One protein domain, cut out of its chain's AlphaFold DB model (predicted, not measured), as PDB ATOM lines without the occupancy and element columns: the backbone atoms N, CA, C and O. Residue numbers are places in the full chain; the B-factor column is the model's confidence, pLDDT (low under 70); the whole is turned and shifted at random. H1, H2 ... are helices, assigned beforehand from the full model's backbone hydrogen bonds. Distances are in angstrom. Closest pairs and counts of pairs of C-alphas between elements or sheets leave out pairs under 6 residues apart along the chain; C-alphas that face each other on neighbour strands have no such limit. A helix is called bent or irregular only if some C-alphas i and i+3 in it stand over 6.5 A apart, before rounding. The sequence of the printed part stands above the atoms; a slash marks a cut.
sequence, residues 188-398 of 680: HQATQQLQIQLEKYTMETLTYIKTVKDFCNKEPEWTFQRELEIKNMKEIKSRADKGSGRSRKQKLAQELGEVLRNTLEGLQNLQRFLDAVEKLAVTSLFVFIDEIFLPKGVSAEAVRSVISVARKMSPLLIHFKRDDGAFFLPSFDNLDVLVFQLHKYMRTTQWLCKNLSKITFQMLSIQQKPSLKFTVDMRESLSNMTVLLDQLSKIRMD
ATOM      1  N   HIS A 188     143.193 158.469 157.221       54.97
ATOM      2  CA  HIS A 188     143.882 157.200 156.988       54.97
ATOM      3  C   HIS A 188     143.140 156.297 155.988       54.97
ATOM      4  O   HIS A 188     143.761 155.687 155.118       54.97
ATOM      5  N   GLN A 189     141.806 156.239 156.063       58.19
ATOM      6  CA  GLN A 189     141.000 155.462 155.118       58.19
ATOM      7  C   GLN A 189     141.036 156.054 153.699       58.19
ATOM      8  O   GLN A 189     141.144 155.302 152.731       58.19
ATOM      9  N   ALA A 190     140.988 157.385 153.564       60.09
ATOM     10  CA  ALA A 190     141.090 158.066 152.271       60.09
ATOM     11  C   ALA A 190     142.467 157.853 151.614       60.09
ATOM     12  O   ALA A 190     142.541 157.515 150.433       60.09
ATOM     13  N   THR A 191     143.552 157.948 152.389       64.88
ATOM     14  CA  THR A 191     144.917 157.687 151.904       64.88
ATOM     15  C   THR A 191     145.097 156.236 151.450       64.88
ATOM     16  O   THR A 191     145.685 155.991 150.399       64.88
ATOM     17  N   GLN A 192     144.541 155.262 152.184       67.31
ATOM     18  CA  GLN A 192     144.573 153.853 151.771       67.31
ATOM     19  C   GLN A 192     143.807 153.598 150.467       67.31
ATOM     20  O   GLN A 192     144.272 152.839 149.618       67.31
ATOM     21  N   GLN A 193     142.642 154.224 150.287       70.06
ATOM     22  CA  GLN A 193     141.855 154.097 149.056       70.06
ATOM     23  C   GLN A 193     142.600 154.669 147.848       70.06
ATOM     24  O   GLN A 193     142.716 153.991 146.825       70.06
ATOM     25  N   LEU A 194     143.164 155.873 147.984       77.00
ATOM     26  CA  LEU A 194     143.980 156.483 146.939       77.00
ATOM     27  C   LEU A 194     145.173 155.590 146.574       77.00
ATOM     28  O   LEU A 194     145.430 155.352 145.396       77.00
ATOM     29  N   GLN A 195     145.860 155.038 147.576       73.06
ATOM     30  CA  GLN A 195     146.983 154.126 147.375       73.06
ATOM     31  C   GLN A 195     146.587 152.887 146.563       73.06
ATOM     32  O   GLN A 195     147.294 152.524 145.626       73.06
ATOM     33  N   ILE A 196     145.456 152.250 146.887       77.94
ATOM     34  CA  ILE A 196     144.962 151.075 146.155       77.94
ATOM     35  C   ILE A 196     144.653 151.432 144.696       77.94
ATOM     36  O   ILE A 196     145.012 150.685 143.783       77.94
ATOM     37  N   GLN A 197     143.993 152.569 144.457       81.75
ATOM     38  CA  GLN A 197     143.659 153.004 143.100       81.75
ATOM     39  C   GLN A 197     144.900 153.348 142.278       81.75
ATOM     40  O   GLN A 197     144.987 152.981 141.104       81.75
ATOM     41  N   LEU A 198     145.874 154.007 142.898       82.50
ATOM     42  CA  LEU A 198     147.126 154.380 142.260       82.50
ATOM     43  C   LEU A 198     147.991 153.150 141.959       82.50
ATOM     44  O   LEU A 198     148.488 153.011 140.842       82.50
ATOM     45  N   GLU A 199     148.088 152.202 142.897       78.44
ATOM     46  CA  GLU A 199     148.751 150.911 142.674       78.44
ATOM     47  C   GLU A 199     148.103 150.155 141.510       78.44
ATOM     48  O   GLU A 199     148.805 149.667 140.621       78.44
ATOM     49  N   LYS A 200     146.766 150.115 141.466       84.56
ATOM     50  CA  LYS A 200     146.020 149.503 140.364       84.56
ATOM     51  C   LYS A 200     146.336 150.179 139.028       84.56
ATOM     52  O   LYS A 200     146.720 149.493 138.082       84.56
ATOM     53  N   TYR A 201     146.228 151.505 138.950       88.56
ATOM     54  CA  TYR A 201     146.476 152.266 137.722       88.56
ATOM     55  C   TYR A 201     147.911 152.080 137.206       88.56
ATOM     56  O   TYR A 201     148.124 151.893 135.998       88.56
ATOM     57  N   THR A 202     148.896 152.073 138.108       85.56
ATOM     58  CA  THR A 202     150.302 151.789 137.796       85.56
ATOM     59  C   THR A 202     150.488 150.355 137.312       85.56
ATOM     60  O   THR A 202     151.098 150.140 136.265       85.56
ATOM     61  N   MET A 203     149.953 149.362 138.026       83.69
ATOM     62  CA  MET A 203     150.119 147.950 137.672       83.69
ATOM     63  C   MET A 203     149.478 147.618 136.320       83.69
ATOM     64  O   MET A 203     150.058 146.881 135.521       83.69
ATOM     65  N   GLU A 204     148.318 148.205 136.022       89.94
ATOM     66  CA  GLU A 204     147.690 148.125 134.700       89.94
ATOM     67  C   GLU A 204     148.606 148.710 133.619       89.94
ATOM     68  O   GLU A 204     148.845 148.065 132.598       89.94
ATOM     69  N   THR A 205     149.202 149.880 133.873       91.69
ATOM     70  CA  THR A 205     150.157 150.514 132.948       91.69
ATOM     71  C   THR A 205     151.345 149.595 132.666       91.69
ATOM     72  O   THR A 205     151.663 149.328 131.506       91.69
ATOM     73  N   LEU A 206     151.967 149.042 133.711       87.38
ATOM     74  CA  LEU A 206     153.084 148.101 133.579       87.38
ATOM     75  C   LEU A 206     152.676 146.812 132.857       87.38
ATOM     76  O   LEU A 206     153.468 146.248 132.100       87.38
ATOM     77  N   THR A 207     151.434 146.364 133.042       90.38
ATOM     78  CA  THR A 207     150.878 145.215 132.321       90.38
ATOM     79  C   THR A 207     150.797 145.495 130.823       90.38
ATOM     80  O   THR A 207     151.239 144.658 130.039       90.38
ATOM     81  N   TYR A 208     150.337 146.678 130.402       93.44
ATOM     82  CA  TYR A 208     150.325 147.049 128.981       93.44
ATOM     83  C   TYR A 208     151.738 147.149 128.400       93.44
ATOM     84  O   TYR A 208     151.983 146.636 127.309       93.44
ATOM     85  N   ILE A 209     152.693 147.723 129.142       89.94
ATOM     86  CA  ILE A 209     154.112 147.757 128.739       89.94
ATOM     87  C   ILE A 209     154.646 146.336 128.535       89.94
ATOM     88  O   ILE A 209     155.322 146.055 127.542       89.94
ATOM     89  N   LYS A 210     154.315 145.418 129.449       88.69
ATOM     90  CA  LYS A 210     154.676 144.006 129.326       88.69
ATOM     91  C   LYS A 210     154.033 143.366 128.094       88.69
ATOM     92  O   LYS A 210     154.741 142.704 127.346       88.69
ATOM     93  N   THR A 211     152.744 143.591 127.836       92.88
ATOM     94  CA  THR A 211     152.065 143.089 126.627       92.88
ATOM     95  C   THR A 211     152.755 143.571 125.351       92.88
ATOM     96  O   THR A 211     152.989 142.771 124.445       92.88
ATOM     97  N   VAL A 212     153.136 144.851 125.300       92.19
ATOM     98  CA  VAL A 212     153.901 145.428 124.188       92.19
ATOM     99  C   VAL A 212     155.234 144.705 124.012       92.19
ATOM    100  O   VAL A 212     155.524 144.215 122.922       92.19
ATOM    101  N   LYS A 213     156.015 144.567 125.089       88.88
ATOM    102  CA  LYS A 213     157.315 143.879 125.083       88.88
ATOM    103  C   LYS A 213     157.198 142.419 124.640       88.88
ATOM    104  O   LYS A 213     157.945 141.980 123.768       88.88
ATOM    105  N   ASP A 214     156.265 141.674 125.224       90.81
ATOM    106  CA  ASP A 214     156.073 140.249 124.955       90.81
ATOM    107  C   ASP A 214     155.715 140.004 123.484       90.81
ATOM    108  O   ASP A 214     156.213 139.051 122.881       90.81
ATOM    109  N   PHE A 215     154.900 140.880 122.887       94.50
ATOM    110  CA  PHE A 215     154.623 140.822 121.457       94.50
ATOM    111  C   PHE A 215     155.841 141.233 120.624       94.50
ATOM    112  O   PHE A 215     156.191 140.508 119.700       94.50
ATOM    113  N   CYS A 216     156.544 142.322 120.965       91.12
ATOM    114  CA  CYS A 216     157.768 142.728 120.262       91.12
ATOM    115  C   CYS A 216     158.823 141.610 120.214       91.12
ATOM    116  O   CYS A 216     159.504 141.462 119.204       91.12
ATOM    117  N   ASN A 217     158.937 140.802 121.272       90.38
ATOM    118  CA  ASN A 217     159.846 139.652 121.317       90.38
ATOM    119  C   ASN A 217     159.435 138.532 120.352       90.38
ATOM    120  O   ASN A 217     160.288 137.822 119.827       90.38
ATOM    121  N   LYS A 218     158.127 138.361 120.143       93.44
ATOM    122  CA  LYS A 218     157.540 137.353 119.250       93.44
ATOM    123  C   LYS A 218     157.300 137.879 117.835       93.44
ATOM    124  O   LYS A 218     156.911 137.104 116.969       93.44
ATOM    125  N   GLU A 219     157.522 139.167 117.593       93.81
ATOM    126  CA  GLU A 219     157.237 139.820 116.317       93.81
ATOM    127  C   GLU A 219     157.963 139.160 115.131       93.81
ATOM    128  O   GLU A 219     157.287 138.918 114.132       93.81
ATOM    129  N   PRO A 220     159.253 138.771 115.215       93.00
ATOM    130  CA  PRO A 220     159.922 138.106 114.095       93.00
ATOM    131  C   PRO A 220     159.255 136.784 113.698       93.00
ATOM    132  O   PRO A 220     159.070 136.519 112.512       93.00
ATOM    133  N   GLU A 221     158.843 135.984 114.687       95.31
ATOM    134  CA  GLU A 221     158.111 134.734 114.460       95.31
ATOM    135  C   GLU A 221     156.721 135.014 113.881       95.31
ATOM    136  O   GLU A 221     156.311 134.399 112.901       95.31
ATOM    137  N   TRP A 222     156.012 136.000 114.438       96.50
ATOM    138  CA  TRP A 222     154.710 136.424 113.928       96.50
ATOM    139  C   TRP A 222     154.798 136.850 112.454       96.50
ATOM    140  O   TRP A 222     154.013 136.379 111.632       96.50
ATOM    141  N   THR A 223     155.793 137.666 112.094       92.56
ATOM    142  CA  THR A 223     156.062 138.082 110.711       92.56
ATOM    143  C   THR A 223     156.341 136.874 109.822       92.56
ATOM    144  O   THR A 223     155.750 136.766 108.748       92.56
ATOM    145  N   PHE A 224     157.206 135.956 110.258       93.81
ATOM    146  CA  PHE A 224     157.560 134.769 109.482       93.81
ATOM    147  C   PHE A 224     156.330 133.910 109.150       93.81
ATOM    148  O   PHE A 224     156.145 133.499 108.002       93.81
ATOM    149  N   GLN A 225     155.425 133.715 110.115       96.38
ATOM    150  CA  GLN A 225     154.170 132.997 109.878       96.38
ATOM    151  C   GLN A 225     153.293 133.696 108.827       96.38
ATOM    152  O   GLN A 225     152.731 133.036 107.953       96.38
ATOM    153  N   ARG A 226     153.206 135.034 108.842       96.38
ATOM    154  CA  ARG A 226     152.465 135.788 107.812       96.38
ATOM    155  C   ARG A 226     153.108 135.690 106.426       96.38
ATOM    156  O   ARG A 226     152.391 135.610 105.429       96.38
ATOM    157  N   GLU A 227     154.437 135.653 106.336       92.12
ATOM    158  CA  GLU A 227     155.139 135.425 105.063       92.12
ATOM    159  C   GLU A 227     154.811 134.049 104.475       92.12
ATOM    160  O   GLU A 227     154.563 133.929 103.270       92.12
ATOM    161  N   LEU A 228     154.756 133.019 105.325       94.44
ATOM    162  CA  LEU A 228     154.364 131.671 104.923       94.44
ATOM    163  C   LEU A 228     152.907 131.626 104.443       94.44
ATOM    164  O   LEU A 228     152.621 131.044 103.397       94.44
ATOM    165  N   GLU A 229     151.994 132.288 105.149       95.75
ATOM    166  CA  GLU A 229     150.593 132.403 104.735       95.75
ATOM    167  C   GLU A 229     150.452 133.108 103.384       95.75
ATOM    168  O   GLU A 229     149.769 132.595 102.500       95.75
ATOM    169  N   ILE A 230     151.161 134.223 103.165       86.50
ATOM    170  CA  ILE A 230     151.197 134.916 101.868       86.50
ATOM    171  C   ILE A 230     151.711 133.987 100.762       86.50
ATOM    172  O   ILE A 230     151.177 133.986  99.648       86.50
ATOM    173  N   LYS A 231     152.751 133.193 101.038       91.00
ATOM    174  CA  LYS A 231     153.280 132.212 100.083       91.00
ATOM    175  C   LYS A 231     152.228 131.154  99.742       91.00
ATOM    176  O   LYS A 231     152.005 130.896  98.557       91.00
ATOM    177  N   ASN A 232     151.542 130.616 100.748       93.56
ATOM    178  CA  ASN A 232     150.474 129.633 100.572       93.56
ATOM    179  C   ASN A 232     149.305 130.217  99.765       93.56
ATOM    180  O   ASN A 232     148.838 129.585  98.820       93.56
ATOM    181  N   MET A 233     148.883 131.452 100.062       87.19
ATOM    182  CA  MET A 233     147.863 132.174  99.290       87.19
ATOM    183  C   MET A 233     148.250 132.267  97.805       87.19
ATOM    184  O   MET A 233     147.468 131.893  96.929       87.19
ATOM    185  N   LYS A 234     149.480 132.699  97.498       83.38
ATOM    186  CA  LYS A 234     149.973 132.810  96.112       83.38
ATOM    187  C   LYS A 234     150.013 131.463  95.389       83.38
ATOM    188  O   LYS A 234     149.649 131.386  94.214       83.38
ATOM    189  N   GLU A 235     150.430 130.400  96.072       88.44
ATOM    190  CA  GLU A 235     150.448 129.048  95.504       88.44
ATOM    191  C   GLU A 235     149.032 128.539  95.205       88.44
ATOM    192  O   GLU A 235     148.767 128.033  94.108       88.44
ATOM    193  N   ILE A 236     148.111 128.721  96.152       88.44
ATOM    194  CA  ILE A 236     146.699 128.359  96.010       88.44
ATOM    195  C   ILE A 236     146.080 129.082  94.808       88.44
ATOM    196  O   ILE A 236     145.421 128.440  93.986       88.44
ATOM    197  N   LYS A 237     146.354 130.381  94.643       81.38
ATOM    198  CA  LYS A 237     145.914 131.149  93.470       81.38
ATOM    199  C   LYS A 237     146.499 130.613  92.167       81.38
ATOM    200  O   LYS A 237     145.744 130.307  91.252       81.38
ATOM    201  N   SER A 238     147.807 130.357  92.109       82.69
ATOM    202  CA  SER A 238     148.431 129.760  90.916       82.69
ATOM    203  C   SER A 238     147.809 128.406  90.535       82.69
ATOM    204  O   SER A 238     147.638 128.099  89.353       82.69
ATOM    205  N   ARG A 239     147.441 127.579  91.524       86.38
ATOM    206  CA  ARG A 239     146.736 126.301  91.305       86.38
ATOM    207  C   ARG A 239     145.289 126.503  90.838       86.38
ATOM    208  O   ARG A 239     144.796 125.680  90.064       86.38
ATOM    209  N   ALA A 240     144.618 127.560  91.291       80.25
ATOM    210  CA  ALA A 240     143.272 127.916  90.852       80.25
ATOM    211  C   ALA A 240     143.260 128.400  89.389       80.25
ATOM    212  O   ALA A 240     142.429 127.934  88.603       80.25
ATOM    213  N   ASP A 241     144.234 129.234  89.009       70.69
ATOM    214  CA  ASP A 241     144.334 129.865  87.684       70.69
ATOM    215  C   ASP A 241     144.646 128.865  86.557       70.69
ATOM    216  O   ASP A 241     144.190 129.025  85.425       70.69
ATOM    217  N   LYS A 242     145.357 127.768  86.863       78.06
ATOM    218  CA  LYS A 242     145.728 126.706  85.900       78.06
ATOM    219  C   LYS A 242     144.550 125.877  85.356       78.06
ATOM    220  O   LYS A 242     144.772 124.931  84.606       78.06
ATOM    221  N   GLY A 243     143.309 126.217  85.706       62.62
ATOM    222  CA  GLY A 243     142.115 125.489  85.286       62.62
ATOM    223  C   GLY A 243     141.879 124.262  86.162       62.62
ATOM    224  O   GLY A 243     142.468 123.202  85.976       62.62
ATOM    225  N   SER A 244     140.988 124.406  87.141       60.75
ATOM    226  CA  SER A 244     140.615 123.338  88.070       60.75
ATOM    227  C   SER A 244     139.153 122.927  87.872       60.75
ATOM    228  O   SER A 244     138.266 123.780  87.806       60.75
ATOM    229  N   GLY A 245     138.883 121.617  87.814       70.31
ATOM    230  CA  GLY A 245     137.516 121.080  87.854       70.31
ATOM    231  C   GLY A 245     136.791 121.453  89.157       70.31
ATOM    232  O   GLY A 245     137.428 121.793  90.155       70.31
ATOM    233  N   ARG A 246     135.453 121.373  89.179       72.81
ATOM    234  CA  ARG A 246     134.610 121.873  90.291       72.81
ATOM    235  C   ARG A 246     135.008 121.331  91.672       72.81
ATOM    236  O   ARG A 246     135.117 122.111  92.612       72.81
ATOM    237  N   SER A 247     135.281 120.029  91.774       79.62
ATOM    238  CA  SER A 247     135.748 119.387  93.015       79.62
ATOM    239  C   SER A 247     137.096 119.957  93.491       79.62
ATOM    240  O   SER A 247     137.272 120.289  94.662       79.62
ATOM    241  N   ARG A 248     138.029 120.200  92.560       83.12
ATOM    242  CA  ARG A 248     139.344 120.782  92.859       83.12
ATOM    243  C   ARG A 248     139.254 122.261  93.254       83.12
ATOM    244  O   ARG A 248     139.938 122.653  94.191       83.12
ATOM    245  N   LYS A 249     138.387 123.060  92.612       80.06
ATOM    246  CA  LYS A 249     138.105 124.450  93.038       80.06
ATOM    247  C   LYS A 249     137.552 124.494  94.469       80.06
ATOM    248  O   LYS A 249     137.970 125.339  95.249       80.06
ATOM    249  N   GLN A 250     136.662 123.566  94.833       85.25
ATOM    250  CA  GLN A 250     136.116 123.487  96.192       85.25
ATOM    251  C   GLN A 250     137.190 123.124  97.228       85.25
ATOM    252  O   GLN A 250     137.252 123.758  98.276       85.25
ATOM    253  N   LYS A 251     138.075 122.170  96.912       90.19
ATOM    254  CA  LYS A 251     139.215 121.827  97.774       90.19
ATOM    255  C   LYS A 251     140.171 123.011  97.964       90.19
ATOM    256  O   LYS A 251     140.545 123.313  99.088       90.19
ATOM    257  N   LEU A 252     140.502 123.731  96.890       91.12
ATOM    258  CA  LEU A 252     141.331 124.940  96.970       91.12
ATOM    259  C   LEU A 252     140.675 126.044  97.812       91.12
ATOM    260  O   LEU A 252     141.371 126.756  98.524       91.12
ATOM    261  N   ALA A 253     139.348 126.192  97.746       88.50
ATOM    262  CA  ALA A 253     138.628 127.164  98.566       88.50
ATOM    263  C   ALA A 253     138.685 126.809 100.063       88.50
ATOM    264  O   ALA A 253     138.797 127.702 100.897       88.50
ATOM    265  N   GLN A 254     138.649 125.515 100.400       92.44
ATOM    266  CA  GLN A 254     138.852 125.039 101.773       92.44
ATOM    267  C   GLN A 254     140.287 125.290 102.251       92.44
ATOM    268  O   GLN A 254     140.462 125.844 103.332       92.44
ATOM    269  N   GLU A 255     141.291 124.961 101.426       95.12
ATOM    270  CA  GLU A 255     142.705 125.263 101.707       95.12
ATOM    271  C   GLU A 255     142.904 126.776 101.944       95.12
ATOM    272  O   GLU A 255     143.544 127.177 102.912       95.12
ATOM    273  N   LEU A 256     142.296 127.633 101.112       94.38
ATOM    274  CA  LEU A 256     142.352 129.089 101.281       94.38
ATOM    275  C   LEU A 256     141.683 129.551 102.581       94.38
ATOM    276  O   LEU A 256     142.222 130.408 103.278       94.38
ATOM    277  N   GLY A 257     140.514 128.994 102.905       95.38
ATOM    278  CA  GLY A 257     139.795 129.308 104.138       95.38
ATOM    279  C   GLY A 257     140.597 128.959 105.392       95.38
ATOM    280  O   GLY A 257     140.579 129.717 106.357       95.38
ATOM    281  N   GLU A 258     141.349 127.858 105.368       96.62
ATOM    282  CA  GLU A 258     142.251 127.482 106.457       96.62
ATOM    283  C   GLU A 258     143.423 128.459 106.608       96.62
ATOM    284  O   GLU A 258     143.686 128.922 107.718       96.62
ATOM    285  N   VAL A 259     144.077 128.836 105.503       97.31
ATOM    286  CA  VAL A 259     145.158 129.835 105.534       97.31
ATOM    287  C   VAL A 259     144.646 131.163 106.095       97.31
ATOM    288  O   VAL A 259     145.264 131.717 107.000       97.31
ATOM    289  N   LEU A 260     143.490 131.644 105.628       96.00
ATOM    290  CA  LEU A 260     142.906 132.901 106.103       96.00
ATOM    291  C   LEU A 260     142.436 132.832 107.558       96.00
ATOM    292  O   LEU A 260     142.538 133.825 108.272       96.00
ATOM    293  N   ARG A 261     141.978 131.671 108.037       96.75
ATOM    294  CA  ARG A 261     141.662 131.475 109.459       96.75
ATOM    295  C   ARG A 261     142.911 131.646 110.328       96.75
ATOM    296  O   ARG A 261     142.852 132.358 111.326       96.75
ATOM    297  N   ASN A 262     144.039 131.058 109.925       96.75
ATOM    298  CA  ASN A 262     145.317 131.215 110.633       96.75
ATOM    299  C   ASN A 262     145.828 132.669 110.549       96.75
ATOM    300  O   ASN A 262     146.349 133.226 111.528       96.75
ATOM    301  N   THR A 263     145.594 133.332 109.409       96.31
ATOM    302  CA  THR A 263     145.831 134.771 109.259       96.31
ATOM    303  C   THR A 263     145.009 135.567 110.273       96.31
ATOM    304  O   THR A 263     145.575 136.342 111.040       96.31
ATOM    305  N   LEU A 264     143.702 135.334 110.370       96.81
ATOM    306  CA  LEU A 264     142.835 136.024 111.328       96.81
ATOM    307  C   LEU A 264     143.252 135.778 112.784       96.81
ATOM    308  O   LEU A 264     143.288 136.722 113.568       96.81
ATOM    309  N   GLU A 265     143.637 134.555 113.148       96.19
ATOM    310  CA  GLU A 265     144.111 134.239 114.502       96.19
ATOM    311  C   GLU A 265     145.369 135.040 114.874       96.19
ATOM    312  O   GLU A 265     145.455 135.642 115.947       96.19
ATOM    313  N   GLY A 266     146.349 135.126 113.974       96.06
ATOM    314  CA  GLY A 266     147.518 135.961 114.258       96.06
ATOM    315  C   GLY A 266     147.223 137.467 114.201       96.06
ATOM    316  O   GLY A 266     147.879 138.213 114.929       96.06
ATOM    317  N   LEU A 267     146.224 137.933 113.442       95.94
ATOM    318  CA  LEU A 267     145.756 139.325 113.522       95.94
ATOM    319  C   LEU A 267     145.064 139.616 114.866       95.94
ATOM    320  O   LEU A 267     145.287 140.672 115.449       95.94
ATOM    321  N   GLN A 268     144.339 138.656 115.447       94.81
ATOM    322  CA  GLN A 268     143.812 138.781 116.815       94.81
ATOM    323  C   GLN A 268     144.932 138.895 117.860       94.81
ATOM    324  O   GLN A 268     144.815 139.659 118.822       94.81
ATOM    325  N   ASN A 269     146.042 138.173 117.673       92.19
ATOM    326  CA  ASN A 269     147.221 138.324 118.529       92.19
ATOM    327  C   ASN A 269     147.852 139.718 118.394       92.19
ATOM    328  O   ASN A 269     148.209 140.321 119.408       92.19
ATOM    329  N   LEU A 270     147.933 140.249 117.170       95.88
ATOM    330  CA  LEU A 270     148.370 141.623 116.914       95.88
ATOM    331  C   LEU A 270     147.427 142.645 117.572       95.88
ATOM    332  O   LEU A 270     147.895 143.613 118.165       95.88
ATOM    333  N   GLN A 271     146.113 142.408 117.561       95.75
ATOM    334  CA  GLN A 271     145.135 143.327 118.146       95.75
ATOM    335  C   GLN A 271     145.356 143.560 119.646       95.75
ATOM    336  O   GLN A 271     145.191 144.682 120.120       95.75
ATOM    337  N   ARG A 272     145.787 142.540 120.403       95.12
ATOM    338  CA  ARG A 272     146.132 142.697 121.833       95.12
ATOM    339  C   ARG A 272     147.315 143.641 122.041       95.12
ATOM    340  O   ARG A 272     147.333 144.405 123.000       95.12
ATOM    341  N   PHE A 273     148.296 143.580 121.144       95.94
ATOM    342  CA  PHE A 273     149.431 144.495 121.134       95.94
ATOM    343  C   PHE A 273     148.991 145.920 120.790       95.94
ATOM    344  O   PHE A 273     149.326 146.846 121.524       95.94
ATOM    345  N   LEU A 274     148.202 146.094 119.726       96.38
ATOM    346  CA  LEU A 274     147.706 147.406 119.302       96.38
ATOM    347  C   LEU A 274     146.864 148.064 120.402       96.38
ATOM    348  O   LEU A 274     147.113 149.210 120.760       96.38
ATOM    349  N   ASP A 275     145.949 147.316 121.020       96.62
ATOM    350  CA  ASP A 275     145.117 147.790 122.130       96.62
ATOM    351  C   ASP A 275     145.952 148.231 123.349       96.62
ATOM    352  O   ASP A 275     145.657 149.259 123.965       96.62
ATOM    353  N   ALA A 276     147.036 147.514 123.665       96.44
ATOM    354  CA  ALA A 276     147.972 147.924 124.709       96.44
ATOM    355  C   ALA A 276     148.706 149.228 124.347       96.44
ATOM    356  O   ALA A 276     148.845 150.103 125.202       96.44
ATOM    357  N   VAL A 277     149.133 149.395 123.089       95.62
ATOM    358  CA  VAL A 277     149.758 150.642 122.609       95.62
ATOM    359  C   VAL A 277     148.776 151.816 122.681       95.62
ATOM    360  O   VAL A 277     149.163 152.893 123.129       95.62
ATOM    361  N   GLU A 278     147.505 151.624 122.324       96.31
ATOM    362  CA  GLU A 278     146.474 152.669 122.441       96.31
ATOM    363  C   GLU A 278     146.251 153.083 123.893       96.31
ATOM    364  O   GLU A 278     146.253 154.274 124.199       96.31
ATOM    365  N   LYS A 279     146.112 152.114 124.806       97.31
ATOM    366  CA  LYS A 279     145.948 152.379 126.245       97.31
ATOM    367  C   LYS A 279     147.153 153.098 126.841       97.31
ATOM    368  O   LYS A 279     146.988 153.964 127.700       97.31
ATOM    369  N   LEU A 280     148.361 152.778 126.377       95.19
ATOM    370  CA  LEU A 280     149.571 153.506 126.752       95.19
ATOM    371  C   LEU A 280     149.569 154.930 126.194       95.19
ATOM    372  O   LEU A 280     149.909 155.851 126.928       95.19
ATOM    373  N   ALA A 281     149.134 155.138 124.949       94.12
ATOM    374  CA  ALA A 281     149.040 156.474 124.366       94.12
ATOM    375  C   ALA A 281     148.110 157.390 125.185       94.12
ATOM    376  O   ALA A 281     148.465 158.525 125.496       94.12
ATOM    377  N   VAL A 282     146.967 156.870 125.640       94.94
ATOM    378  CA  VAL A 282     146.012 157.612 126.483       94.94
ATOM    379  C   VAL A 282     146.273 157.478 127.989       94.94
ATOM    380  O   VAL A 282     145.381 157.700 128.802       94.94
ATOM    381  N   THR A 283     147.486 157.103 128.397       94.75
ATOM    382  CA  THR A 283     147.879 157.092 129.813       94.75
ATOM    383  C   THR A 283     148.479 158.437 130.206       94.75
ATOM    384  O   THR A 283     149.318 158.969 129.483       94.75
ATOM    385  N   SER A 284     148.062 159.002 131.346       91.19
ATOM    386  CA  SER A 284     148.630 160.257 131.859       91.19
ATOM    387  C   SER A 284     150.107 160.094 132.237       91.19
ATOM    388  O   SER A 284     150.462 159.193 132.998       91.19
ATOM    389  N   LEU A 285     150.956 160.992 131.723       88.19
ATOM    390  CA  LEU A 285     152.371 161.099 132.103       88.19
ATOM    391  C   LEU A 285     152.542 161.648 133.527       88.19
ATOM    392  O   LEU A 285     153.521 161.318 134.191       88.19
ATOM    393  N   PHE A 286     151.586 162.458 133.996       83.94
ATOM    394  CA  PHE A 286     151.668 163.187 135.264       83.94
ATOM    395  C   PHE A 286     151.623 162.275 136.490       83.94
ATOM    396  O   PHE A 286     152.152 162.630 137.537       83.94
ATOM    397  N   VAL A 287     151.059 161.075 136.341       84.31
ATOM    398  CA  VAL A 287     151.057 160.040 137.384       84.31
ATOM    399  C   VAL A 287     152.473 159.493 137.654       84.31
ATOM    400  O   VAL A 287     152.720 158.933 138.716       84.31
ATOM    401  N   PHE A 288     153.418 159.682 136.722       82.44
ATOM    402  CA  PHE A 288     154.777 159.123 136.765       82.44
ATOM    403  C   PHE A 288     155.881 160.201 136.793       82.44
ATOM    404  O   PHE A 288     156.986 159.955 136.306       82.44
ATOM    405  N   ILE A 289     155.592 161.414 137.281       72.81
ATOM    406  CA  ILE A 289     156.600 162.487 137.395       72.81
ATOM    407  C   ILE A 289     157.554 162.210 138.557       72.81
ATOM    408  O   ILE A 289     158.765 162.176 138.356       72.81
ATOM    409  N   ASP A 290     157.000 161.923 139.727       61.53
ATOM    410  CA  ASP A 290     157.742 161.616 140.942       61.53
ATOM    411  C   ASP A 290     157.696 160.091 141.169       61.53
ATOM    412  O   ASP A 290     156.666 159.461 140.914       61.53
ATOM    413  N   GLU A 291     158.781 159.460 141.639       59.38
ATOM    414  CA  GLU A 291     158.903 157.992 141.839       59.38
ATOM    415  C   GLU A 291     157.973 157.406 142.930       59.38
ATOM    416  O   GLU A 291     158.237 156.354 143.513       59.38
ATOM    417  N   ILE A 292     156.866 158.081 143.222       56.50
ATOM    418  CA  ILE A 292     155.982 157.867 144.364       56.50
ATOM    419  C   ILE A 292     155.436 156.428 144.378       56.50
ATOM    420  O   ILE A 292     155.282 155.841 145.449       56.50
ATOM    421  N   PHE A 293     155.184 155.830 143.204       61.22
ATOM    422  CA  PHE A 293     154.572 154.502 143.088       61.22
ATOM    423  C   PHE A 293     155.142 153.656 141.954       61.22
ATOM    424  O   PHE A 293     154.456 153.386 140.968       61.22
ATOM    425  N   LEU A 294     156.380 153.180 142.104       62.44
ATOM    426  CA  LEU A 294     156.966 152.212 141.175       62.44
ATOM    427  C   LEU A 294     157.585 151.002 141.886       62.44
ATOM    428  O   LEU A 294     158.208 151.150 142.941       62.44
ATOM    429  N   PRO A 295     157.413 149.778 141.343       62.09
ATOM    430  CA  PRO A 295     158.141 148.606 141.818       62.09
ATOM    431  C   PRO A 295     159.651 148.837 141.796       62.09
ATOM    432  O   PRO A 295     160.171 149.491 140.891       62.09
ATOM    433  N   LYS A 296     160.371 148.258 142.765       57.16
ATOM    434  CA  LYS A 296     161.838 148.336 142.803       57.16
ATOM    435  C   LYS A 296     162.423 147.847 141.473       57.16
ATOM    436  O   LYS A 296     162.124 146.736 141.035       57.16
ATOM    437  N   GLY A 297     163.264 148.678 140.857       59.00
ATOM    438  CA  GLY A 297     163.889 148.408 139.559       59.00
ATOM    439  C   GLY A 297     163.131 148.953 138.343       59.00
ATOM    440  O   GLY A 297     163.604 148.761 137.227       59.00
ATOM    441  N   VAL A 298     161.994 149.636 138.528       66.88
ATOM    442  CA  VAL A 298     161.293 150.373 137.462       66.88
ATOM    443  C   VAL A 298     161.582 151.869 137.614       66.88
ATOM    444  O   VAL A 298     161.210 152.457 138.624       66.88
ATOM    445  N   SER A 299     162.186 152.497 136.603       72.88
ATOM    446  CA  SER A 299     162.370 153.956 136.569       72.88
ATOM    447  C   SER A 299     161.113 154.669 136.053       72.88
ATOM    448  O   SER A 299     160.537 154.265 135.037       72.88
ATOM    449  N   ALA A 300     160.715 155.758 136.719       75.69
ATOM    450  CA  ALA A 300     159.597 156.608 136.300       75.69
ATOM    451  C   ALA A 300     159.836 157.240 134.925       75.69
ATOM    452  O   ALA A 300     158.937 157.299 134.087       75.69
ATOM    453  N   GLU A 301     161.082 157.627 134.661       75.38
ATOM    454  CA  GLU A 301     161.536 158.148 133.373       75.38
ATOM    455  C   GLU A 301     161.351 157.121 132.249       75.38
ATOM    456  O   GLU A 301     160.878 157.451 131.159       75.38
ATOM    457  N   ALA A 302     161.643 155.847 132.525       76.69
ATOM    458  CA  ALA A 302     161.453 154.784 131.547       76.69
ATOM    459  C   ALA A 302     159.960 154.547 131.245       76.69
ATOM    460  O   ALA A 302     159.595 154.362 130.082       76.69
ATOM    461  N   VAL A 303     159.079 154.624 132.256       83.31
ATOM    462  CA  VAL A 303     157.616 154.521 132.064       83.31
ATOM    463  C   VAL A 303     157.121 155.665 131.187       83.31
ATOM    464  O   VAL A 303     156.448 155.425 130.180       83.31
ATOM    465  N   ARG A 304     157.513 156.900 131.519       84.69
ATOM    466  CA  ARG A 304     157.179 158.096 130.738       84.69
ATOM    467  C   ARG A 304     157.696 158.002 129.303       84.69
ATOM    468  O   ARG A 304     156.963 158.336 128.377       84.69
ATOM    469  N   SER A 305     158.896 157.461 129.097       83.06
ATOM    470  CA  SER A 305     159.475 157.253 127.764       83.06
ATOM    471  C   SER A 305     158.647 156.292 126.908       83.06
ATOM    472  O   SER A 305     158.381 156.582 125.740       83.06
ATOM    473  N   VAL A 306     158.193 155.166 127.473       85.06
ATOM    474  CA  VAL A 306     157.321 154.224 126.749       85.06
ATOM    475  C   VAL A 306     155.980 154.875 126.405       85.06
ATOM    476  O   VAL A 306     155.531 154.758 125.265       85.06
ATOM    477  N   ILE A 307     155.367 155.598 127.349       89.38
ATOM    478  CA  ILE A 307     154.108 156.327 127.125       89.38
ATOM    479  C   ILE A 307     154.281 157.383 126.023       89.38
ATOM    480  O   ILE A 307     153.476 157.429 125.096       89.38
ATOM    481  N   SER A 308     155.345 158.189 126.067       86.31
ATOM    482  CA  SER A 308     155.635 159.228 125.065       86.31
ATOM    483  C   SER A 308     155.799 158.639 123.662       86.31
ATOM    484  O   SER A 308     155.240 159.145 122.687       86.31
ATOM    485  N   VAL A 309     156.509 157.514 123.537       85.19
ATOM    486  CA  VAL A 309     156.663 156.834 122.245       85.19
ATOM    487  C   VAL A 309     155.356 156.209 121.765       85.19
ATOM    488  O   VAL A 309     155.028 156.351 120.587       85.19
ATOM    489  N   ALA A 310     154.568 155.602 122.656       90.25
ATOM    490  CA  ALA A 310     153.230 155.120 122.318       90.25
ATOM    491  C   ALA A 310     152.330 156.263 121.815       90.25
ATOM    492  O   ALA A 310     151.686 156.111 120.780       90.25
ATOM    493  N   ARG A 311     152.354 157.435 122.468       90.62
ATOM    494  CA  ARG A 311     151.640 158.648 122.027       90.62
ATOM    495  C   ARG A 311     152.056 159.080 120.627       90.62
ATOM    496  O   ARG A 311     151.196 159.202 119.759       90.62
ATOM    497  N   LYS A 312     153.361 159.235 120.389       84.69
ATOM    498  CA  LYS A 312     153.920 159.659 119.090       84.69
ATOM    499  C   LYS A 312     153.592 158.697 117.951       84.69
ATOM    500  O   LYS A 312     153.505 159.114 116.803       84.69
ATOM    501  N   MET A 313     153.449 157.411 118.253       84.12
ATOM    502  CA  MET A 313     153.188 156.374 117.253       84.12
ATOM    503  C   MET A 313     151.704 156.032 117.117       84.12
ATOM    504  O   MET A 313     151.336 155.366 116.152       84.12
ATOM    505  N   SER A 314     150.860 156.493 118.045       89.75
ATOM    506  CA  SER A 314     149.430 156.187 118.076       89.75
ATOM    507  C   SER A 314     148.677 156.519 116.778       89.75
ATOM    508  O   SER A 314     147.871 155.680 116.378       89.75
ATOM    509  N   PRO A 315     148.972 157.600 116.023       88.56
ATOM    510  CA  PRO A 315     148.248 157.869 114.777       88.56
ATOM    511  C   PRO A 315     148.415 156.776 113.710       88.56
ATOM    512  O   PRO A 315     147.496 156.486 112.947       88.56
ATOM    513  N   LEU A 316     149.545 156.061 113.700       84.62
ATOM    514  CA  LEU A 316     149.783 154.962 112.755       84.62
ATOM    515  C   LEU A 316     148.857 153.762 112.990       84.62
ATOM    516  O   LEU A 316     148.705 152.914 112.103       84.62
ATOM    517  N   LEU A 317     148.233 153.672 114.169       91.31
ATOM    518  CA  LEU A 317     147.312 152.590 114.496       91.31
ATOM    519  C   LEU A 317     145.994 152.695 113.718       91.31
ATOM    520  O   LEU A 317     145.304 151.685 113.583       91.31
ATOM    521  N   ILE A 318     145.690 153.858 113.120       86.75
ATOM    522  CA  ILE A 318     144.547 154.054 112.212       86.75
ATOM    523  C   ILE A 318     144.530 152.991 111.109       86.75
ATOM    524  O   ILE A 318     143.472 152.462 110.770       86.75
ATOM    525  N   HIS A 319     145.698 152.604 110.584       81.69
ATOM    526  CA  HIS A 319     145.779 151.610 109.513       81.69
ATOM    527  C   HIS A 319     145.248 150.225 109.905       81.69
ATOM    528  O   HIS A 319     144.897 149.457 109.012       81.69
ATOM    529  N   PHE A 320     145.168 149.909 111.199       89.44
ATOM    530  CA  PHE A 320     144.664 148.636 111.715       89.44
ATOM    531  C   PHE A 320     143.195 148.694 112.151       89.44
ATOM    532  O   PHE A 320     142.652 147.683 112.574       89.44
ATOM    533  N   LYS A 321     142.510 149.840 112.030       90.62
ATOM    534  CA  LYS A 321     141.099 149.996 112.445       90.62
ATOM    535  C   LYS A 321     140.082 149.413 111.453       90.62
ATOM    536  O   LYS A 321     138.915 149.799 111.445       90.62
ATOM    537  N   ARG A 322     140.524 148.475 110.618       88.31
ATOM    538  CA  ARG A 322     139.693 147.733 109.673       88.31
ATOM    539  C   ARG A 322     139.036 146.545 110.365       88.31
ATOM    540  O   ARG A 322     139.600 145.951 111.277       88.31
ATOM    541  N   ASP A 323     137.854 146.165 109.895       89.69
ATOM    542  CA  ASP A 323     137.236 144.898 110.273       89.69
ATOM    543  C   ASP A 323     137.916 143.725 109.544       89.69
ATOM    544  O   ASP A 323     137.522 143.341 108.440       89.69
ATOM    545  N   ASP A 324     138.969 143.172 110.151       90.25
ATOM    546  CA  ASP A 324     139.749 142.078 109.561       90.25
ATOM    547  C   ASP A 324     138.895 140.842 109.254       90.25
ATOM    548  O   ASP A 324     139.083 140.209 108.215       90.25
ATOM    549  N   GLY A 325     137.918 140.524 110.110       90.81
ATOM    550  CA  GLY A 325     137.023 139.381 109.919       90.81
ATOM    551  C   GLY A 325     136.126 139.531 108.690       90.81
ATOM    552  O   GLY A 325     135.899 138.561 107.968       90.81
ATOM    553  N   ALA A 326     135.652 140.750 108.422       89.44
ATOM    554  CA  ALA A 326     134.888 141.055 107.215       89.44
ATOM    555  C   ALA A 326     135.772 141.201 105.963       89.44
ATOM    556  O   ALA A 326     135.300 140.954 104.852       89.44
ATOM    557  N   PHE A 327     137.037 141.603 106.124       85.94
ATOM    558  CA  PHE A 327     137.945 141.867 105.008       85.94
ATOM    559  C   PHE A 327     138.649 140.605 104.492       85.94
ATOM    560  O   PHE A 327     138.665 140.361 103.286       85.94
ATOM    561  N   PHE A 328     139.200 139.768 105.377       88.31
ATOM    562  CA  PHE A 328     139.966 138.561 105.028       88.31
ATOM    563  C   PHE A 328     139.070 137.332 104.791       88.31
ATOM    564  O   PHE A 328     139.295 136.248 105.332       88.31
ATOM    565  N   LEU A 329     138.045 137.492 103.950       87.75
ATOM    566  CA  LEU A 329     137.166 136.397 103.539       87.75
ATOM    567  C   LEU A 329     137.773 135.574 102.389       87.75
ATOM    568  O   LEU A 329     138.459 136.127 101.523       87.75
ATOM    569  N   PRO A 330     137.502 134.255 102.328       86.69
ATOM    570  CA  PRO A 330     138.020 133.384 101.277       86.69
ATOM    571  C   PRO A 330     137.409 133.729  99.916       86.69
ATOM    572  O   PRO A 330     136.336 133.251  99.552       86.69
ATOM    573  N   SER A 331     138.125 134.546  99.146       80.88
ATOM    574  CA  SER A 331     137.804 134.884  97.760       80.88
ATOM    575  C   SER A 331     139.079 134.930  96.922       80.88
ATOM    576  O   SER A 331     140.001 135.696  97.208       80.88
ATOM    577  N   PHE A 332     139.129 134.115  95.865       76.31
ATOM    578  CA  PHE A 332     140.248 134.112  94.918       76.31
ATOM    579  C   PHE A 332     140.384 135.459  94.193       76.31
ATOM    580  O   PHE A 332     141.503 135.910  93.948       76.31
ATOM    581  N   ASP A 333     139.254 136.126  93.929       68.44
ATOM    582  CA  ASP A 333     139.176 137.399  93.200       68.44
ATOM    583  C   ASP A 333     139.850 138.557  93.949       68.44
ATOM    584  O   ASP A 333     140.296 139.535  93.341       68.44
ATOM    585  N   ASN A 334     139.921 138.443  95.278       74.00
ATOM    586  CA  ASN A 334     140.415 139.481  96.178       74.00
ATOM    587  C   ASN A 334     141.810 139.171  96.739       74.00
ATOM    588  O   ASN A 334     142.364 139.986  97.476       74.00
ATOM    589  N   LEU A 335     142.400 138.018  96.406       77.94
ATOM    590  CA  LEU A 335     143.571 137.509  97.120       77.94
ATOM    591  C   LEU A 335     144.798 138.428  97.043       77.94
ATOM    592  O   LEU A 335     145.524 138.553  98.024       77.94
ATOM    593  N   ASP A 336     145.008 139.112  95.915       69.25
ATOM    594  CA  ASP A 336     146.116 140.071  95.781       69.25
ATOM    595  C   ASP A 336     145.953 141.260  96.735       69.25
ATOM    596  O   ASP A 336     146.935 141.741  97.300       69.25
ATOM    597  N   VAL A 337     144.709 141.699  96.957       72.00
ATOM    598  CA  VAL A 337     144.378 142.782  97.890       72.00
ATOM    599  C   VAL A 337     144.625 142.339  99.328       72.00
ATOM    600  O   VAL A 337     145.215 143.087 100.109       72.00
ATOM    601  N   LEU A 338     144.229 141.109  99.672       80.44
ATOM    602  CA  LEU A 338     144.471 140.534 100.998       80.44
ATOM    603  C   LEU A 338     145.970 140.413 101.281       80.44
ATOM    604  O   LEU A 338     146.440 140.852 102.330       80.44
ATOM    605  N   VAL A 339     146.736 139.882 100.322       77.81
ATOM    606  CA  VAL A 339     148.198 139.761 100.415       77.81
ATOM    607  C   VAL A 339     148.848 141.129 100.593       77.81
ATOM    608  O   VAL A 339     149.717 141.296 101.449       77.81
ATOM    609  N   PHE A 340     148.431 142.116  99.800       75.88
ATOM    610  CA  PHE A 340     148.944 143.474  99.913       75.88
ATOM    611  C   PHE A 340     148.682 144.073 101.294       75.88
ATOM    612  O   PHE A 340     149.597 144.622 101.915       75.88
ATOM    613  N   GLN A 341     147.450 143.942 101.788       78.12
ATOM    614  CA  GLN A 341     147.087 144.464 103.095       78.12
ATOM    615  C   GLN A 341     147.875 143.782 104.211       78.12
ATOM    616  O   GLN A 341     148.394 144.460 105.097       78.12
ATOM    617  N   LEU A 342     148.006 142.457 104.157       82.75
ATOM    618  CA  LEU A 342     148.765 141.711 105.150       82.75
ATOM    619  C   LEU A 342     150.236 142.148 105.162       82.75
ATOM    620  O   LEU A 342     150.806 142.376 106.228       82.75
ATOM    621  N   HIS A 343     150.824 142.398 103.987       77.19
ATOM    622  CA  HIS A 343     152.171 142.963 103.877       77.19
ATOM    623  C   HIS A 343     152.273 144.351 104.530       77.19
ATOM    624  O   HIS A 343     153.273 144.654 105.189       77.19
ATOM    625  N   LYS A 344     151.248 145.202 104.365       78.25
ATOM    626  CA  LYS A 344     151.173 146.516 105.028       78.25
ATOM    627  C   LYS A 344     151.159 146.349 106.550       78.25
ATOM    628  O   LYS A 344     151.971 146.983 107.222       78.25
ATOM    629  N   TYR A 345     150.322 145.458 107.083       84.69
ATOM    630  CA  TYR A 345     150.283 145.154 108.518       84.69
ATOM    631  C   TYR A 345     151.619 144.678 109.057       84.69
ATOM    632  O   TYR A 345     152.062 145.180 110.090       84.69
ATOM    633  N   MET A 346     152.299 143.789 108.338       85.56
ATOM    634  CA  MET A 346     153.604 143.294 108.761       85.56
ATOM    635  C   MET A 346     154.638 144.410 108.871       85.56
ATOM    636  O   MET A 346     155.265 144.560 109.916       85.56
ATOM    637  N   ARG A 347     154.786 145.253 107.842       80.31
ATOM    638  CA  ARG A 347     155.786 146.332 107.889       80.31
ATOM    639  C   ARG A 347     155.496 147.368 108.959       80.31
ATOM    640  O   ARG A 347     156.426 147.812 109.632       80.31
ATOM    641  N   THR A 348     154.234 147.763 109.108       80.50
ATOM    642  CA  THR A 348     153.858 148.718 110.152       80.50
ATOM    643  C   THR A 348     154.131 148.112 111.529       80.50
ATOM    644  O   THR A 348     154.757 148.766 112.358       80.50
ATOM    645  N   THR A 349     153.791 146.839 111.745       88.75
ATOM    646  CA  THR A 349     154.049 146.118 113.004       88.75
ATOM    647  C   THR A 349     155.541 146.008 113.321       88.75
ATOM    648  O   THR A 349     155.958 146.391 114.413       88.75
ATOM    649  N   GLN A 350     156.368 145.577 112.364       85.50
ATOM    650  CA  GLN A 350     157.832 145.525 112.502       85.50
ATOM    651  C   GLN A 350     158.406 146.866 112.949       85.50
ATOM    652  O   GLN A 350     159.269 146.948 113.826       85.50
ATOM    653  N   TRP A 351     157.927 147.947 112.339       80.06
ATOM    654  CA  TRP A 351     158.381 149.282 112.678       80.06
ATOM    655  C   TRP A 351     157.892 149.732 114.056       80.06
ATOM    656  O   TRP A 351     158.688 150.306 114.807       80.06
ATOM    657  N   LEU A 352     156.635 149.438 114.415       84.88
ATOM    658  CA  LEU A 352     156.110 149.701 115.754       84.88
ATOM    659  C   LEU A 352     156.995 149.008 116.802       84.88
ATOM    660  O   LEU A 352     157.559 149.654 117.689       84.88
ATOM    661  N   CYS A 353     157.221 147.707 116.620       88.38
ATOM    662  CA  CYS A 353     158.041 146.893 117.504       88.38
ATOM    663  C   CYS A 353     159.493 147.369 117.559       88.38
ATOM    664  O   CYS A 353     160.056 147.467 118.643       88.38
ATOM    665  N   LYS A 354     160.117 147.762 116.444       84.06
ATOM    666  CA  LYS A 354     161.502 148.272 116.429       84.06
ATOM    667  C   LYS A 354     161.701 149.548 117.255       84.06
ATOM    668  O   LYS A 354     162.811 149.783 117.737       84.06
ATOM    669  N   ASN A 355     160.680 150.395 117.376       77.75
ATOM    670  CA  ASN A 355     160.766 151.626 118.165       77.75
ATOM    671  C   ASN A 355     160.378 151.392 119.631       77.75
ATOM    672  O   ASN A 355     161.073 151.887 120.515       77.75
ATOM    673  N   LEU A 356     159.347 150.584 119.891       81.88
ATOM    674  CA  LEU A 356     158.896 150.260 121.250       81.88
ATOM    675  C   LEU A 356     159.841 149.290 121.980       81.88
ATOM    676  O   LEU A 356     160.105 149.461 123.170       81.88
ATOM    677  N   SER A 357     160.410 148.302 121.282       72.75
ATOM    678  CA  SER A 357     161.355 147.327 121.854       72.75
ATOM    679  C   SER A 357     162.572 148.011 122.473       72.75
ATOM    680  O   SER A 357     162.909 147.744 123.619       72.75
ATOM    681  N   LYS A 358     163.197 148.959 121.769       69.50
ATOM    682  CA  LYS A 358     164.410 149.648 122.244       69.50
ATOM    683  C   LYS A 358     164.267 150.256 123.638       69.50
ATOM    684  O   LYS A 358     165.233 150.246 124.392       69.50
ATOM    685  N   ILE A 359     163.078 150.755 123.963       65.88
ATOM    686  CA  ILE A 359     162.782 151.417 125.238       65.88
ATOM    687  C   ILE A 359     162.286 150.392 126.265       65.88
ATOM    688  O   ILE A 359     162.742 150.375 127.403       65.88
ATOM    689  N   THR A 360     161.420 149.460 125.856       60.19
ATOM    690  CA  THR A 360     160.881 148.419 126.752       60.19
ATOM    691  C   THR A 360     161.924 147.376 127.189       60.19
ATOM    692  O   THR A 360     161.795 146.791 128.267       60.19
ATOM    693  N   PHE A 361     162.983 147.152 126.403       57.62
ATOM    694  CA  PHE A 361     164.093 146.257 126.756       57.62
ATOM    695  C   PHE A 361     165.000 146.811 127.854       57.62
ATOM    696  O   PHE A 361     165.494 146.032 128.662       57.62
ATOM    697  N   GLN A 362     165.176 148.132 127.925       54.59
ATOM    698  CA  GLN A 362     165.925 148.770 129.013       54.59
ATOM    699  C   GLN A 362     165.173 148.702 130.341       54.59
ATOM    700  O   GLN A 362     165.757 148.910 131.399       54.59
ATOM    701  N   MET A 363     163.872 148.412 130.285       54.66
ATOM    702  CA  MET A 363     163.005 148.739 131.386       54.66
ATOM    703  C   MET A 363     163.038 147.718 132.518       54.66
ATOM    704  O   MET A 363     162.919 148.165 133.645       54.66
ATOM    705  N   LEU A 364     163.142 146.390 132.306       53.62
ATOM    706  CA  LEU A 364     162.784 145.455 133.395       53.62
ATOM    707  C   LEU A 364     163.437 144.059 133.388       53.62
ATOM    708  O   LEU A 364     163.056 143.189 132.595       53.62
ATOM    709  N   SER A 365     164.285 143.850 134.405       45.09
ATOM    710  CA  SER A 365     164.478 142.617 135.187       45.09
ATOM    711  C   SER A 365     163.749 142.798 136.538       45.09
ATOM    712  O   SER A 365     164.358 143.245 137.504       45.09
ATOM    713  N   ILE A 366     162.432 142.556 136.625       46.81
ATOM    714  CA  ILE A 366     161.675 142.746 137.888       46.81
ATOM    715  C   ILE A 366     161.663 141.459 138.707       46.81
ATOM    716  O   ILE A 366     161.217 140.427 138.208       46.81
ATOM    717  N   GLN A 367     162.012 141.548 139.995       38.53
ATOM    718  CA  GLN A 367     161.688 140.512 140.986       38.53
ATOM    719  C   GLN A 367     161.064 141.023 142.300       38.53
ATOM    720  O   GLN A 367     160.878 140.216 143.206       38.53
ATOM    721  N   GLN A 368     160.697 142.302 142.466       44.25
ATOM    722  CA  GLN A 368     160.234 142.771 143.786       44.25
ATOM    723  C   GLN A 368     159.059 143.754 143.788       44.25
ATOM    724  O   GLN A 368     158.856 144.544 142.870       44.25
ATOM    725  N   LYS A 369     158.302 143.674 144.890       41.41
ATOM    726  CA  LYS A 369     157.151 144.509 145.249       41.41
ATOM    727  C   LYS A 369     157.600 145.960 145.542       41.41
ATOM    728  O   LYS A 369     158.659 146.132 146.153       41.41
ATOM    729  N   PRO A 370     156.840 146.990 145.122       45.38
ATOM    730  CA  PRO A 370     157.137 148.395 145.428       45.38
ATOM    731  C   PRO A 370     157.220 148.668 146.934       45.38
ATOM    732  O   PRO A 370     156.487 148.070 147.723       45.38
ATOM    733  N   SER A 371     158.093 149.599 147.323       39.19
ATOM    734  CA  SER A 371     158.180 150.153 148.680       39.19
ATOM    735  C   SER A 371     157.838 151.639 148.637       39.19
ATOM    736  O   SER A 371     158.494 152.380 147.913       39.19
ATOM    737  N   LEU A 372     156.826 152.054 149.400       44.75
ATOM    738  CA  LEU A 372     156.357 153.439 149.442       44.75
ATOM    739  C   LEU A 372     157.281 154.351 150.259       44.75
ATOM    740  O   LEU A 372     157.748 153.971 151.333       44.75
ATOM    741  N   LYS A 373     157.383 155.606 149.816       42.31
ATOM    742  CA  LYS A 373     157.563 156.775 150.685       42.31
ATOM    743  C   LYS A 373     156.457 157.765 150.335       42.31
ATOM    744  O   LYS A 373     156.435 158.272 149.221       42.31
ATOM    745  N   PHE A 374     155.526 157.998 151.253       41.06
ATOM    746  CA  PHE A 374     154.503 159.026 151.088       41.06
ATOM    747  C   PHE A 374     154.685 160.054 152.200       41.06
ATOM    748  O   PHE A 374     154.663 159.707 153.378       41.06
ATOM    749  N   THR A 375     154.870 161.309 151.815       45.25
ATOM    750  CA  THR A 375     154.769 162.478 152.690       45.25
ATOM    751  C   THR A 375     153.848 163.443 151.975       45.25
ATOM    752  O   THR A 375     154.317 164.250 151.181       45.25
ATOM    753  N   VAL A 376     152.537 163.315 152.172       46.56
ATOM    754  CA  VAL A 376     151.597 164.343 151.717       46.56
ATOM    755  C   VAL A 376     150.553 164.552 152.802       46.56
ATOM    756  O   VAL A 376     149.708 163.693 153.062       46.56
ATOM    757  N   ASP A 377     150.691 165.706 153.445       45.75
ATOM    758  CA  ASP A 377     149.651 166.414 154.177       45.75
ATOM    759  C   ASP A 377     148.692 167.077 153.162       45.75
ATOM    760  O   ASP A 377     149.113 167.368 152.043       45.75
ATOM    761  N   MET A 378     147.434 167.322 153.555       45.06
ATOM    762  CA  MET A 378     146.289 167.885 152.791       45.06
ATOM    763  C   MET A 378     145.204 166.878 152.346       45.06
ATOM    764  O   MET A 378     145.233 166.276 151.268       45.06
ATOM    765  N   ARG A 379     144.140 166.792 153.158       49.75
ATOM    766  CA  ARG A 379     142.925 165.977 152.951       49.75
ATOM    767  C   ARG A 379     142.132 166.323 151.679       49.75
ATOM    768  O   ARG A 379     141.562 165.434 151.052       49.75
ATOM    769  N   GLU A 380     142.105 167.595 151.288       48.97
ATOM    770  CA  GLU A 380     141.368 168.081 150.107       48.97
ATOM    771  C   GLU A 380     142.054 167.666 148.790       48.97
ATOM    772  O   GLU A 380     141.399 167.303 147.811       48.97
ATOM    773  N   SER A 381     143.387 167.578 148.813       62.59
ATOM    774  CA  SER A 381     144.212 167.087 147.706       62.59
ATOM    775  C   SER A 381     143.978 165.588 147.436       62.59
ATOM    776  O   SER A 381     143.833 165.173 146.285       62.59
ATOM    777  N   LEU A 382     143.824 164.773 148.492       66.56
ATOM    778  CA  LEU A 382     143.569 163.323 148.394       66.56
ATOM    779  C   LEU A 382     142.252 162.987 147.668       66.56
ATOM    780  O   LEU A 382     142.203 162.058 146.854       66.56
ATOM    781  N   SER A 383     141.179 163.739 147.944       67.00
ATOM    782  CA  SER A 383     139.874 163.538 147.295       67.00
ATOM    783  C   SER A 383     139.945 163.849 145.797       67.00
ATOM    784  O   SER A 383     139.496 163.051 144.973       67.00
ATOM    785  N   ASN A 384     140.582 164.965 145.433       77.44
ATOM    786  CA  ASN A 384     140.744 165.377 144.038       77.44
ATOM    787  C   ASN A 384     141.589 164.378 143.232       77.44
ATOM    788  O   ASN A 384     141.219 164.036 142.111       77.44
ATOM    789  N   MET A 385     142.670 163.838 143.809       79.50
ATOM    790  CA  MET A 385     143.491 162.806 143.155       79.50
ATOM    791  C   MET A 385     142.727 161.505 142.914       79.50
ATOM    792  O   MET A 385     142.888 160.879 141.867       79.50
ATOM    793  N   THR A 386     141.885 161.098 143.865       81.75
ATOM    794  CA  THR A 386     141.070 159.880 143.744       81.75
ATOM    795  C   THR A 386     140.070 160.021 142.593       81.75
ATOM    796  O   THR A 386     139.960 159.138 141.744       81.75
ATOM    797  N   VAL A 387     139.383 161.169 142.513       86.62
ATOM    798  CA  VAL A 387     138.472 161.484 141.400       86.62
ATOM    799  C   VAL A 387     139.229 161.528 140.070       86.62
ATOM    800  O   VAL A 387     138.772 160.944 139.088       86.62
ATOM    801  N   LEU A 388     140.407 162.155 140.045       89.19
ATOM    802  CA  LEU A 388     141.241 162.235 138.850       89.19
ATOM    803  C   LEU A 388     141.688 160.842 138.370       89.19
ATOM    804  O   LEU A 388     141.583 160.556 137.181       89.19
ATOM    805  N   LEU A 389     142.123 159.940 139.258       89.19
ATOM    806  CA  LEU A 389     142.495 158.566 138.879       89.19
ATOM    807  C   LEU A 389     141.321 157.772 138.303       89.19
ATOM    808  O   LEU A 389     141.499 157.052 137.318       89.19
ATOM    809  N   ASP A 390     140.128 157.906 138.885       90.69
ATOM    810  CA  ASP A 390     138.917 157.274 138.358       90.69
ATOM    811  C   ASP A 390     138.581 157.803 136.954       90.69
ATOM    812  O   ASP A 390     138.332 157.019 136.033       90.69
ATOM    813  N   GLN A 391     138.664 159.121 136.744       93.62
ATOM    814  CA  GLN A 391     138.480 159.723 135.423       93.62
ATOM    815  C   GLN A 391     139.543 159.256 134.419       93.62
ATOM    816  O   GLN A 391     139.193 158.861 133.307       93.62
ATOM    817  N   LEU A 392     140.823 159.228 134.802       94.44
ATOM    818  CA  LEU A 392     141.918 158.741 133.957       94.44
ATOM    819  C   LEU A 392     141.730 157.266 133.577       94.44
ATOM    820  O   LEU A 392     141.940 156.893 132.423       94.44
ATOM    821  N   SER A 393     141.298 156.426 134.520       93.38
ATOM    822  CA  SER A 393     140.986 155.017 134.262       93.38
ATOM    823  C   SER A 393     139.822 154.871 133.273       93.38
ATOM    824  O   SER A 393     139.925 154.112 132.306       93.38
ATOM    825  N   LYS A 394     138.747 155.651 133.449       94.25
ATOM    826  CA  LYS A 394     137.600 155.678 132.526       94.25
ATOM    827  C   LYS A 394     138.004 156.119 131.121       94.25
ATOM    828  O   LYS A 394     137.665 155.438 130.160       94.25
ATOM    829  N   ILE A 395     138.774 157.203 131.003       94.00
ATOM    830  CA  ILE A 395     139.289 157.721 129.726       94.00
ATOM    831  C   ILE A 395     140.153 156.670 129.024       94.00
ATOM    832  O   ILE A 395     139.984 156.422 127.833       94.00
ATOM    833  N   ARG A 396     141.044 156.003 129.766       95.56
ATOM    834  CA  ARG A 396     141.915 154.954 129.225       95.56
ATOM    835  C   ARG A 396     141.131 153.780 128.633       95.56
ATOM    836  O   ARG A 396     141.564 153.189 127.644       95.56
ATOM    837  N   MET A 397     140.011 153.417 129.252       94.81
ATOM    838  CA  MET A 397     139.187 152.280 128.833       94.81
ATOM    839  C   MET A 397     138.137 152.642 127.775       94.81
ATOM    840  O   MET A 397     137.560 151.744 127.164       94.81
ATOM    841  N   ASP A 398     137.921 153.929 127.517       94.12
ATOM    842  CA  ASP A 398     136.973 154.419 126.525       94.12
ATOM    843  C   ASP A 398     137.504 154.214 125.096       94.12
ATOM    844  O   ASP A 398     138.451 154.859 124.643       94.12
TER     845      ASP A 398
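AT A GLANCE: This is residues 188 to 398 of the 680 residues of the protein "Uncharacterized LOC108436656" of Pygocentrus nattereri (UniProt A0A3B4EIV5). The model is a long rod of helices: bent helix H1 runs along most of its length, its arm H1b joins H2, H3 and H5 in an up-and-down bundle, each running against the one before, and H6 packs on arm H1a near one end. The printed part has 211 residues, with six named helices, H1 to H6 in chain order, and no named strand: all helix. It is loose, radius of gyration of the C-alphas 22.7 A, spanning 81 by 30 by 26 A.

HOW THE PARTS SIT: H1, residues 188 to 241, assigned as one helix by its hydrogen bonds, is bent: C-alphas 217 and 220 are 7.4 A apart, and arms H1a, residues 188 to 217, and H1b, residues 220 to 241, stand at a steep tilt of 49 degrees. H2, residues 246 to 281, forms a helical hairpin with H1b; their closest C-alphas, of Glu 229 and Val 259, are 6.1 A apart. H5, residues 332 to 363, touches H1b, closest C-alphas Ile 230 and Val 339, 5.9 A. H3, residues 300 to 320, touches H5, closest C-alphas Ala 302 and Met 363, 6.2 A. H4, residues 324 to 327, only just touches H2, with 3 pairs of C-alphas within 8 A. H6, residues 379 to 397, touches residues 190 to 201 of H1a, closest C-alphas Leu 194 and Thr 386, 5.5 A. Every O i to N i+4 pair is within hydrogen-bond range in H1a and H1b, 31 of 32 in H2, 11 of 17 in H3, 22 of 28 in H5 and 14 of 15 in H6; H4 is too short for one.

IN THESE COORDINATES: H1a begins at C-alpha 188 (143.882, 157.200, 156.988) and H6 ends at C-alpha 397 (139.187, 152.280, 128.833). H2 measures 50.7 A, H5 45.4 A, H1a 42.8 A.

THE WHOLE: Links 282 to 299 and 364 to 378 are long. Residues 358 to 383 are under pLDDT 70.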